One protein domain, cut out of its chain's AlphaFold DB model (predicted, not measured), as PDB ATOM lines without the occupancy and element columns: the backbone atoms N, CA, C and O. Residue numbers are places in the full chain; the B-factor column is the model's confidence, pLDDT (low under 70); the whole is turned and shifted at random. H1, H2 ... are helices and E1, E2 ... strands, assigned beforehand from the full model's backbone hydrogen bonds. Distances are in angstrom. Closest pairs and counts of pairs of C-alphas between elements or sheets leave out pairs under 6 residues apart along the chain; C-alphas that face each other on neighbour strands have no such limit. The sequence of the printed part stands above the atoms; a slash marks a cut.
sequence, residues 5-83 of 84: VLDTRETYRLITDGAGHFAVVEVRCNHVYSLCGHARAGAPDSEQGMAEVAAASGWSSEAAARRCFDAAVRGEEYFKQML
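What this domain is: This is residues 5 to 83 of the 84 residues of an uncharacterized protein of Magnetospirillum sp. UT-4 (UniProt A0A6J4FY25). A strongly twisted sheet of four strands lies between two helices: H1 packs across one face, over E3, and H2 runs along the strands on the opposite face, over E2 and E3. The short helix H3 follows at the far end of H2, off the sheet. The printed part has 79 residues with four named strands and then three named helices, in the order E1 E2 E3 E4 H1 H2 H3; the sheet runs E1 E2 E3 E4, all antiparallel, and the class is mixed, helices and strands. The whole is compact, with a radius of gyration of the C-alphas of 11.1 A, and rounded, spanning 29 by 28 by 22 A.

Where its parts are: E1, residues 5 to 9, begins at C-alpha 5 at (-7.025, -85.069, 324.386) and is 11.0 A long. E2, residues 12 to 16, is 13.5 A long. E3, residues 22 to 28, is the longest strand, 19.8 A, and E4, residues 31 to 34, measures 10.2 A. H1, residues 47 to 57, begins at C-alpha 47 at (-4.391, -77.813, 319.898) and is 15.6 A long. H2, residues 62 to 73, is 16.2 A long, and H3, residues 77 to 81, is 7.1 A long and ends at C-alpha 81 at (-0.501, -75.541, 347.222).

How they stand to each other: The four strands form a meander, each strand the antiparallel neighbour of the one before, and each successive pair is a hairpin. E1 and E2 stand at 168 degrees, with N 6 and O 14 at 2.8 A. E2 and E3 stand at 146 degrees, with N 13 and O 25 at 2.8 A. E3 and E4 stand at 140 degrees, with N 26 and O 33 at 2.8 A. These N and O pairs are within hydrogen-bond range. The sheet has three layers with its helices, one on each face. H1 is on the sheet at a height of 7.4 A and runs across the strands, at 65 degrees to E3 on the local plane; it lies over E3, and only just not over E2, on which 2 of its C-alphas fall. Its closest C-alphas to E4 are those of Val 53 and Ser 34, 5.5 A apart. H2, on the opposite face at a height of 8.5 A, runs along the strands, at 0 degrees to E2 on the local plane; the closest C-alphas of H2 and E3 are those of Glu 62 and Phe 22, 5.4 A apart. H2 and H3 only just touch, with 3 pairs of C-alphas within 8 A, made by residues 68 to 72 of H2 alone; the closest are Ala 72 and Phe 79, 6.6 A. H1 and H2 are apart. Every O i to N i+4 pair is within hydrogen-bond range in H1 and H2; in H3 it is 0 of 1, beside 2 of 2 O i to N i+3 pairs.

The domain as a whole: The C-alphas farthest apart, those of Ala 19 and Glu 77, are 30.9 A apart. The printed part has no cut. The link E4 to H1, 12 residues, is long, and residues 43 to 44 in it pair antiparallel with residues 31 to 32 of E4. The mean pLDDT of the printed part is 81.5; residues 36 to 41 and 76 to 83 are under 70.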
ATOM      1  N   VAL A   5      -6.326 -84.961 323.109       93.44
ATOM      2  CA  VAL A   5      -7.025 -85.069 324.386       93.44
ATOM      3  C   VAL A   5      -7.352 -86.541 324.624       93.44
ATOM      4  O   VAL A   5      -8.004 -87.173 323.797       93.44
ATOM      5  N   LEU A   6      -6.867 -87.088 325.735       93.75
ATOM      6  CA  LEU A   6      -7.084 -88.476 326.140       93.75
ATOM      7  C   LEU A   6      -8.289 -88.629 327.069       93.75
ATOM      8  O   LEU A   6      -8.969 -89.649 327.023       93.75
ATOM      9  N   ASP A   7      -8.534 -87.639 327.927       93.94
ATOM     10  CA  ASP A   7      -9.630 -87.640 328.901       93.94
ATOM     11  C   ASP A   7     -10.038 -86.190 329.200       93.94
ATOM     12  O   ASP A   7      -9.184 -85.300 329.246       93.94
ATOM     13  N   THR A   8     -11.333 -85.959 329.410       93.88
ATOM     14  CA  THR A   8     -11.897 -84.646 329.755       93.88
ATOM     15  C   THR A   8     -12.859 -84.817 330.917       93.88
ATOM     16  O   THR A   8     -13.798 -85.611 330.831       93.88
ATOM     17  N   ARG A   9     -12.652 -84.052 331.990       91.81
ATOM     18  CA  ARG A   9     -13.518 -84.040 333.176       91.81
ATOM     19  C   ARG A   9     -13.632 -82.621 333.704       91.81
ATOM     20  O   ARG A   9     -12.618 -81.984 333.966       91.81
ATOM     21  N   GLU A  10     -14.864 -82.150 333.875       87.88
ATOM     22  CA  GLU A  10     -15.157 -80.772 334.287       87.88
ATOM     23  C   GLU A  10     -14.438 -79.750 333.389       87.88
ATOM     24  O   GLU A  10     -14.663 -79.724 332.180       87.88
ATOM     25  N   THR A  11     -13.565 -78.923 333.961       89.06
ATOM     26  CA  THR A  11     -12.721 -77.975 333.231       89.06
ATOM     27  C   THR A  11     -11.346 -78.542 332.896       89.06
ATOM     28  O   THR A  11     -10.546 -77.843 332.293       89.06
ATOM     29  N   TYR A  12     -11.026 -79.780 333.260       90.06
ATOM     30  CA  TYR A  12      -9.697 -80.358 333.086       90.06
ATOM     31  C   TYR A  12      -9.624 -81.278 331.870       90.06
ATOM     32  O   TYR A  12     -10.564 -82.014 331.556       90.06
ATOM     33  N   ARG A  13      -8.467 -81.282 331.205       92.31
ATOM     34  CA  ARG A  13      -8.151 -82.181 330.093       92.31
ATOM     35  C   ARG A  13      -6.783 -82.813 330.301       92.31
ATOM     36  O   ARG A  13      -5.803 -82.110 330.542       92.31
ATOM     37  N   LEU A  14      -6.719 -84.131 330.162       92.06
ATOM     38  CA  LEU A  14      -5.471 -84.878 330.045       92.06
ATOM     39  C   LEU A  14      -5.079 -84.933 328.569       92.06
ATOM     40  O   LEU A  14      -5.850 -85.425 327.744       92.06
ATOM     41  N   ILE A  15      -3.885 -84.449 328.238       92.88
ATOM     42  CA  ILE A  15      -3.391 -84.353 326.862       92.88
ATOM     43  C   ILE A  15      -2.078 -85.113 326.667       92.88
ATOM     44  O   ILE A  15      -1.325 -85.325 327.617       92.88
ATOM     45  N   THR A  16      -1.788 -85.488 325.421       92.75
ATOM     46  CA  THR A  16      -0.512 -86.083 325.000       92.75
ATOM     47  C   THR A  16      -0.022 -85.500 323.678       92.75
ATOM     48  O   THR A  16      -0.833 -85.112 322.838       92.75
ATOM     49  N   ASP A  17       1.295 -85.478 323.471       91.06
ATOM     50  CA  ASP A  17       1.925 -85.149 322.185       91.06
ATOM     51  C   ASP A  17       2.082 -86.365 321.244       91.06
ATOM     52  O   ASP A  17       2.556 -86.223 320.111       91.06
ATOM     53  N   GLY A  18       1.699 -87.562 321.712       88.25
ATOM     54  CA  GLY A  18       1.842 -88.829 320.994       88.25
ATOM     55  C   GLY A  18       3.247 -89.445 321.028       88.25
ATOM     56  O   GLY A  18       3.433 -90.519 320.463       88.25
ATOM     57  N   ALA A  19       4.217 -88.814 321.694       88.00
ATOM     58  CA  ALA A  19       5.594 -89.288 321.854       88.00
ATOM     59  C   ALA A  19       5.878 -89.838 323.267       88.00
ATOM     60  O   ALA A  19       7.033 -90.003 323.652       88.00
ATOM     61  N   GLY A  20       4.827 -90.141 324.037       86.94
ATOM     62  CA  GLY A  20       4.941 -90.621 325.419       86.94
ATOM     63  C   GLY A  20       4.993 -89.503 326.461       86.94
ATOM     64  O   GLY A  20       5.273 -89.771 327.629       86.94
ATOM     65  N   HIS A  21       4.704 -88.265 326.059       90.06
ATOM     66  CA  HIS A  21       4.598 -87.125 326.955       90.06
ATOM     67  C   HIS A  21       3.136 -86.810 327.268       90.06
ATOM     68  O   HIS A  21       2.280 -86.829 326.380       90.06
ATOM     69  N   PHE A  22       2.856 -86.510 328.537       91.25
ATOM     70  CA  PHE A  22       1.507 -86.257 329.038       91.25
ATOM     71  C   PHE A  22       1.465 -84.999 329.904       91.25
ATOM     72  O   PHE A  22       2.386 -84.729 330.679       91.25
ATOM     73  N   ALA A  23       0.391 -84.227 329.780       89.56
ATOM     74  CA  ALA A  23       0.178 -83.006 330.550       89.56
ATOM     75  C   ALA A  23      -1.299 -82.842 330.908       89.56
ATOM     76  O   ALA A  23      -2.175 -83.441 330.283       89.56
ATOM     77  N   VAL A  24      -1.571 -82.021 331.920       88.81
ATOM     78  CA  VAL A  24      -2.933 -81.685 332.334       88.81
ATOM     79  C   VAL A  24      -3.140 -80.191 332.164       88.81
ATOM     80  O   VAL A  24      -2.340 -79.388 332.648       88.81
ATOM     81  N   VAL A  25      -4.217 -79.828 331.477       88.69
ATOM     82  CA  VAL A  25      -4.607 -78.436 331.266       88.69
ATOM     83  C   VAL A  25      -5.989 -78.179 331.843       88.69
ATOM     84  O   VAL A  25      -6.863 -79.044 331.818       88.69
ATOM     85  N   GLU A  26      -6.189 -76.980 332.366       89.88
ATOM     86  CA  GLU A  26      -7.479 -76.451 332.775       89.88
ATOM     87  C   GLU A  26      -8.013 -75.511 331.692       89.88
ATOM     88  O   GLU A  26      -7.303 -74.628 331.223       89.88
ATOM     89  N   VAL A  27      -9.274 -75.674 331.311       89.62
ATOM     90  CA  VAL A  27      -9.972 -74.857 330.326       89.62
ATOM     91  C   VAL A  27     -10.943 -73.934 331.040       89.62
ATOM     92  O   VAL A  27     -11.901 -74.381 331.671       89.62
ATOM     93  N   ARG A  28     -10.724 -72.627 330.918       87.75
ATOM     94  CA  ARG A  28     -11.603 -71.584 331.458       87.75
ATOM     95  C   ARG A  28     -11.705 -70.437 330.473       87.75
ATOM     96  O   ARG A  28     -10.701 -70.018 329.912       87.75
ATOM     97  N   CYS A  29     -12.911 -69.907 330.277       86.81
ATOM     98  CA  CYS A  29     -13.146 -68.733 329.428       86.81
ATOM     99  C   CYS A  29     -12.473 -68.833 328.041       86.81
ATOM    100  O   CYS A  29     -11.822 -67.890 327.595       86.81
ATOM    101  N   ASN A  30     -12.603 -69.989 327.377       87.12
ATOM    102  CA  ASN A  30     -12.005 -70.269 326.063       87.12
ATOM    103  C   ASN A  30     -10.462 -70.195 326.022       87.12
ATOM    104  O   ASN A  30      -9.870 -70.027 324.955       87.12
ATOM    105  N   HIS A  31      -9.821 -70.310 327.184       89.12
ATOM    106  CA  HIS A  31      -8.378 -70.386 327.350       89.12
ATOM    107  C   HIS A  31      -8.001 -71.675 328.074       89.12
ATOM    108  O   HIS A  31      -8.744 -72.162 328.926       89.12
ATOM    109  N   VAL A  32      -6.835 -72.208 327.735       89.50
ATOM    110  CA  VAL A  32      -6.186 -73.330 328.403       89.50
ATOM    111  C   VAL A  32      -5.064 -72.807 329.289       89.50
ATOM    112  O   VAL A  32      -4.313 -71.915 328.901       89.50
ATOM    113  N   TYR A  33      -4.940 -73.382 330.476       85.62
ATOM    114  CA  TYR A  33      -3.915 -73.081 331.466       85.62
ATOM    115  C   TYR A  33      -3.258 -74.388 331.875       85.62
ATOM    116  O   TYR A  33      -3.939 -75.395 332.054       85.62
ATOM    117  N   SER A  34      -1.943 -74.399 332.045       81.88
ATOM    118  CA  SER A  34      -1.292 -75.576 332.609       81.88
ATOM    119  C   SER A  34      -1.580 -75.699 334.105       81.88
ATOM    120  O   SER A  34      -1.574 -74.705 334.834       81.88
ATOM    121  N   LEU A  35      -1.792 -76.934 334.559       77.75
ATOM    122  CA  LEU A  35      -1.874 -77.267 335.981       77.75
ATOM    123  C   LEU A  35      -0.513 -77.577 336.618       77.75
ATOM    124  O   LEU A  35      -0.405 -77.584 337.842       77.75
ATOM    125  N   CYS A  36       0.518 -77.830 335.812       64.94
ATOM    126  CA  CYS A  36       1.823 -78.298 336.272       64.94
ATOM    127  C   CYS A  36       2.907 -77.246 336.019       64.94
ATOM    128  O   CYS A  36       3.778 -77.466 335.197       64.94
ATOM    129  N   GLY A  37       2.884 -76.087 336.672       55.50
ATOM    130  CA  GLY A  37       3.945 -75.102 336.461       55.50
ATOM    131  C   GLY A  37       3.711 -73.781 337.172       55.50
ATOM    132  O   GLY A  37       2.581 -73.406 337.472       55.50
ATOM    133  N   HIS A  38       4.803 -73.064 337.428       53.53
ATOM    134  CA  HIS A  38       4.807 -71.805 338.179       53.53
ATOM    135  C   HIS A  38       4.230 -70.622 337.366       53.53
ATOM    136  O   HIS A  38       3.811 -69.613 337.928       53.53
ATOM    137  N   ALA A  39       4.175 -70.735 336.031       54.06
ATOM    138  CA  ALA A  39       3.692 -69.683 335.139       54.06
ATOM    139  C   ALA A  39       2.300 -70.013 334.573       54.06
ATOM    140  O   ALA A  39       2.156 -70.833 333.668       54.06
ATOM    141  N   ARG A  40       1.267 -69.311 335.055       62.00
ATOM    142  CA  ARG A  40      -0.106 -69.347 334.511       62.00
ATOM    143  C   ARG A  40      -0.244 -68.534 333.216       62.00
ATOM    144  O   ARG A  40      -1.130 -67.687 333.102       62.00
ATOM    145  N   ALA A  41       0.635 -68.753 332.242       67.62
ATOM    146  CA  ALA A  41       0.403 -68.224 330.903       67.62
ATOM    147  C   ALA A  41      -0.757 -69.018 330.285       67.62
ATOM    148  O   ALA A  41      -0.628 -70.213 330.029       67.62
ATOM    149  N   GLY A  42      -1.914 -68.372 330.135       79.19
ATOM    150  CA  GLY A  42      -3.048 -68.946 329.421       79.19
ATOM    151  C   GLY A  42      -2.860 -68.802 327.916       79.19
ATOM    152  O   GLY A  42      -2.412 -67.753 327.457       79.19
ATOM    153  N   ALA A  43      -3.233 -69.823 327.156       87.75
ATOM    154  CA  ALA A  43      -3.288 -69.776 325.697       87.75
ATOM    155  C   ALA A  43      -4.731 -70.008 325.215       87.75
ATOM    156  O   ALA A  43      -5.550 -70.502 325.988       87.75
ATOM    157  N   PRO A  44      -5.088 -69.670 323.967       91.19
ATOM    158  CA  PRO A  44      -6.407 -69.989 323.417       91.19
ATOM    159  C   PRO A  44      -6.701 -71.497 323.451       91.19
ATOM    160  O   PRO A  44      -5.808 -72.298 323.169       91.19
ATOM    161  N   ASP A  45      -7.950 -71.890 323.736       89.94
ATOM    162  CA  ASP A  45      -8.395 -73.295 323.710       89.94
ATOM    163  C   ASP A  45      -8.357 -73.881 322.287       89.94
ATOM    164  O   ASP A  45      -9.333 -73.876 321.540       89.94
ATOM    165  N   SER A  46      -7.174 -74.343 321.900       89.44
ATOM    166  CA  SER A  46      -6.837 -74.932 320.608       89.44
ATOM    167  C   SER A  46      -5.711 -75.948 320.800       89.44
ATOM    168  O   SER A  46      -4.989 -75.888 321.795       89.44
ATOM    169  N   GLU A  47      -5.510 -76.857 319.844       89.00
ATOM    170  CA  GLU A  47      -4.391 -77.813 319.898       89.00
ATOM    171  C   GLU A  47      -3.036 -77.109 320.055       89.00
ATOM    172  O   GLU A  47      -2.189 -77.546 320.835       89.00
ATOM    173  N   GLN A  48      -2.847 -75.994 319.344       87.75
ATOM    174  CA  GLN A  48      -1.620 -75.210 319.411       87.75
ATOM    175  C   GLN A  48      -1.455 -74.541 320.778       87.75
ATOM    176  O   GLN A  48      -0.404 -74.697 321.396       87.75
ATOM    177  N   GLY A  49      -2.510 -73.914 321.306       87.56
ATOM    178  CA  GLY A  49      -2.469 -73.323 322.642       87.56
ATOM    179  C   GLY A  49      -2.205 -74.357 323.741       87.56
ATOM    180  O   GLY A  49      -1.431 -74.097 324.659       87.56
ATOM    181  N   MET A  50      -2.766 -75.567 323.623       88.69
ATOM    182  CA  MET A  50      -2.470 -76.678 324.537       88.69
ATOM    183  C   MET A  50      -1.004 -77.115 324.467       88.69
ATOM    184  O   MET A  50      -0.399 -77.386 325.505       88.69
ATOM    185  N   ALA A  51      -0.425 -77.169 323.265       87.56
ATOM    186  CA  ALA A  51       0.990 -77.481 323.085       87.56
ATOM    187  C   ALA A  51       1.883 -76.430 323.755       87.56
ATOM    188  O   ALA A  51       2.842 -76.791 324.435       87.56
ATOM    189  N   GLU A  52       1.556 -75.146 323.589       87.06
ATOM    190  CA  GLU A  52       2.315 -74.027 324.152       87.06
ATOM    191  C   GLU A  52       2.327 -74.063 325.684       87.06
ATOM    192  O   GLU A  52       3.398 -74.015 326.295       87.06
ATOM    193  N   VAL A  53       1.158 -74.222 326.317       86.31
ATOM    194  CA  VAL A  53       1.084 -74.273 327.787       86.31
ATOM    195  C   VAL A  53       1.756 -75.519 328.357       86.31
ATOM    196  O   VAL A  53       2.428 -75.429 329.386       86.31
ATOM    197  N   ALA A  54       1.636 -76.668 327.684       83.56
ATOM    198  CA  ALA A  54       2.278 -77.908 328.107       83.56
ATOM    199  C   ALA A  54       3.804 -77.847 327.963       83.56
ATOM    200  O   ALA A  54       4.527 -78.275 328.861       83.56
ATOM    201  N   ALA A  55       4.306 -77.251 326.877       81.19
ATOM    202  CA  ALA A  55       5.735 -77.054 326.667       81.19
ATOM    203  C   ALA A  55       6.354 -76.105 327.707       81.19
ATOM    204  O   ALA A  55       7.461 -76.361 328.175       81.19
ATOM    205  N   ALA A  56       5.644 -75.041 328.099       75.06
ATOM    206  CA  ALA A  56       6.129 -74.069 329.084       75.06
ATOM    207  C   ALA A  56       6.186 -74.626 330.516       75.06
ATOM    208  O   ALA A  56       7.026 -74.228 331.318       75.06
ATOM    209  N   SER A  57       5.264 -75.525 330.839       70.38
ATOM    210  CA  SER A  57       5.085 -76.085 332.179       70.38
ATOM    211  C   SER A  57       5.822 -77.399 332.408       70.38
ATOM    212  O   SER A  57       6.191 -77.729 333.532       70.38
ATOM    213  N   GLY A  58       6.100 -78.117 331.327       73.06
ATOM    214  CA  GLY A  58       6.784 -79.392 331.363       73.06
ATOM    215  C   GLY A  58       5.813 -80.544 331.167       73.06
ATOM    216  O   GLY A  58       4.754 -80.648 331.789       73.06
ATOM    217  N   TRP A  59       6.219 -81.439 330.280       85.31
ATOM    218  CA  TRP A  59       5.581 -82.724 330.093       85.31
ATOM    219  C   TRP A  59       5.955 -83.692 331.217       85.31
ATOM    220  O   TRP A  59       7.029 -83.606 331.810       85.31
ATOM    221  N   SER A  60       5.084 -84.660 331.477       86.12
ATOM    222  CA  SER A  60       5.274 -85.688 332.501       86.12
ATOM    223  C   SER A  60       4.921 -87.079 331.971       86.12
ATOM    224  O   SER A  60       4.424 -87.229 330.852       86.12
ATOM    225  N   SER A  61       5.201 -88.115 332.766       89.94
ATOM    226  CA  SER A  61       4.774 -89.480 332.451       89.94
ATOM    227  C   SER A  61       3.258 -89.630 332.587       89.94
ATOM    228  O   SER A  61       2.620 -88.912 333.360       89.94
ATOM    229  N   GLU A  62       2.678 -90.608 331.889       90.06
ATOM    230  CA  GLU A  62       1.233 -90.863 331.920       90.06
ATOM    231  C   GLU A  62       0.703 -91.039 333.346       90.06
ATOM    232  O   GLU A  62      -0.277 -90.406 333.725       90.06
ATOM    233  N   ALA A  63       1.380 -91.849 334.164       88.81
ATOM    234  CA  ALA A  63       0.961 -92.117 335.535       88.81
ATOM    235  C   ALA A  63       0.967 -90.850 336.410       88.81
ATOM    236  O   ALA A  63       0.057 -90.654 337.219       88.81
ATOM    237  N   ALA A  64       1.964 -89.976 336.237       86.69
ATOM    238  CA  ALA A  64       2.043 -88.709 336.961       86.69
ATOM    239  C   ALA A  64       0.944 -87.739 336.502       86.69
ATOM    240  O   ALA A  64       0.237 -87.174 337.339       86.69
ATOM    241  N   ALA A  65       0.745 -87.609 335.187       88.00
ATOM    242  CA  ALA A  65      -0.300 -86.772 334.609       88.00
ATOM    243  C   ALA A  65      -1.703 -87.256 335.005       88.00
ATOM    244  O   ALA A  65      -2.548 -86.450 335.378       88.00
ATOM    245  N   ARG A  66      -1.946 -88.572 335.005       89.25
ATOM    246  CA  ARG A  66      -3.222 -89.167 335.422       89.25
ATOM    247  C   ARG A  66      -3.506 -88.896 336.895       89.25
ATOM    248  O   ARG A  66      -4.595 -88.451 337.231       89.25
ATOM    249  N   ARG A  67      -2.507 -89.076 337.764       87.44
ATOM    250  CA  ARG A  67      -2.636 -88.766 339.193       87.44
ATOM    251  C   ARG A  67      -2.937 -87.284 339.432       87.44
ATOM    252  O   ARG A  67      -3.786 -86.974 340.258       87.44
ATOM    253  N   CYS A  68      -2.262 -86.393 338.706       83.31
ATOM    254  CA  CYS A  68      -2.529 -84.954 338.729       83.31
ATOM    255  C   CYS A  68      -3.965 -84.645 338.285       83.31
ATOM    256  O   CYS A  68      -4.697 -83.944 338.978       83.31
ATOM    257  N   PHE A  69      -4.394 -85.235 337.170       87.56
ATOM    258  CA  PHE A  69      -5.730 -85.063 336.615       87.56
ATOM    259  C   PHE A  69      -6.831 -85.529 337.576       87.56
ATOM    260  O   PHE A  69      -7.770 -84.782 337.836       87.56
ATOM    261  N   ASP A  70      -6.704 -86.725 338.156       88.38
ATOM    262  CA  ASP A  70      -7.674 -87.234 339.129       88.38
ATOM    263  C   ASP A  70      -7.711 -86.381 340.409       88.38
ATOM    264  O   ASP A  70      -8.795 -86.139 340.940       88.38
ATOM    265  N   ALA A  71      -6.564 -85.887 340.887       84.19
ATOM    266  CA  ALA A  71      -6.502 -85.010 342.060       84.19
ATOM    267  C   ALA A  71      -7.135 -83.631 341.796       84.19
ATOM    268  O   ALA A  71      -7.863 -83.113 342.646       84.19
ATOM    269  N   ALA A  72      -6.901 -83.059 340.609       82.25
ATOM    270  CA  ALA A  72      -7.494 -81.792 340.185       82.25
ATOM    271  C   ALA A  72      -9.025 -81.885 340.104       82.25
ATOM    272  O   ALA A  72      -9.721 -81.043 340.666       82.25
ATOM    273  N   VAL A  73      -9.547 -82.955 339.495       85.12
ATOM    274  CA  VAL A  73     -10.993 -83.233 339.394       85.12
ATOM    275  C   VAL A  73     -11.625 -83.479 340.768       85.12
ATOM    276  O   VAL A  73     -12.757 -83.089 341.026       85.12
ATOM    277  N   ARG A  74     -10.907 -84.113 341.698       85.25
ATOM    278  CA  ARG A  74     -11.405 -84.318 343.070       85.25
ATOM    279  C   ARG A  74     -11.415 -83.038 343.908       85.25
ATOM    280  O   ARG A  74     -11.927 -83.068 345.025       85.25
ATOM    281  N   GLY A  75     -10.844 -81.943 343.406       72.56
ATOM    282  CA  GLY A  75     -10.696 -80.706 344.162       72.56
ATOM    283  C   GLY A  75      -9.793 -80.874 345.383       72.56
ATOM    284  O   GLY A  75      -9.993 -80.187 346.381       72.56
ATOM    285  N   GLU A  76      -8.825 -81.801 345.341       67.19
ATOM    286  CA  GLU A  76      -7.898 -81.986 346.455       67.19
ATOM    287  C   GLU A  76      -7.101 -80.687 346.662       67.19
ATOM    288  O   GLU A  76      -6.267 -80.303 345.839       67.19
ATOM    289  N   GLU A  77      -7.352 -80.004 347.787       53.00
ATOM    290  CA  GLU A  77      -6.728 -78.728 348.187       53.00
ATOM    291  C   GLU A  77      -5.185 -78.772 348.146       53.00
ATOM    292  O   GLU A  77      -4.525 -77.737 348.046       53.00
ATOM    293  N   TYR A  78      -4.601 -79.973 348.160       51.19
ATOM    294  CA  TYR A  78      -3.172 -80.232 347.990       51.19
ATOM    295  C   TYR A  78      -2.614 -79.724 346.649       51.19
ATOM    296  O   TYR A  78      -1.477 -79.257 346.594       51.19
ATOM    297  N   PHE A  79      -3.410 -79.738 345.573       55.53
ATOM    298  CA  PHE A  79      -2.975 -79.221 344.271       55.53
ATOM    299  C   PHE A  79      -2.983 -77.691 344.212       55.53
ATOM    300  O   PHE A  79      -2.170 -77.099 343.505       55.53
ATOM    301  N   LYS A  80      -3.819 -77.027 345.026       50.47
ATOM    302  CA  LYS A  80      -3.784 -75.562 345.172       50.47
ATOM    303  C   LYS A  80      -2.486 -75.065 345.811       50.47
ATOM    304  O   LYS A  80      -2.139 -73.916 345.576       50.47
ATOM    305  N   GLN A  81      -1.771 -75.901 346.571       44.28
ATOM    306  CA  GLN A  81      -0.501 -75.541 347.222       44.28
ATOM    307  C   GLN A  81       0.739 -75.840 346.364       44.28
ATOM    308  O   GLN A  81       1.762 -75.198 346.553       44.28
ATOM    309  N   MET A  82       0.657 -76.755 345.389       47.09
ATOM    310  CA  MET A  82       1.702 -76.929 344.357       47.09
ATOM    311  C   MET A  82       1.642 -75.850 343.256       47.09
ATOM    312  O   MET A  82       2.505 -75.803 342.384       47.09
ATOM    313  N   LEU A  83       0.615 -74.993 343.301       47.09
ATOM    314  CA  LEU A  83       0.382 -73.838 342.427       47.09
ATOM    315  C   LEU A  83       0.952 -72.517 342.998       47.09
ATOM    316  O   LEU A  83       0.541 -71.451 342.533       47.09
TER     317      LEU A  83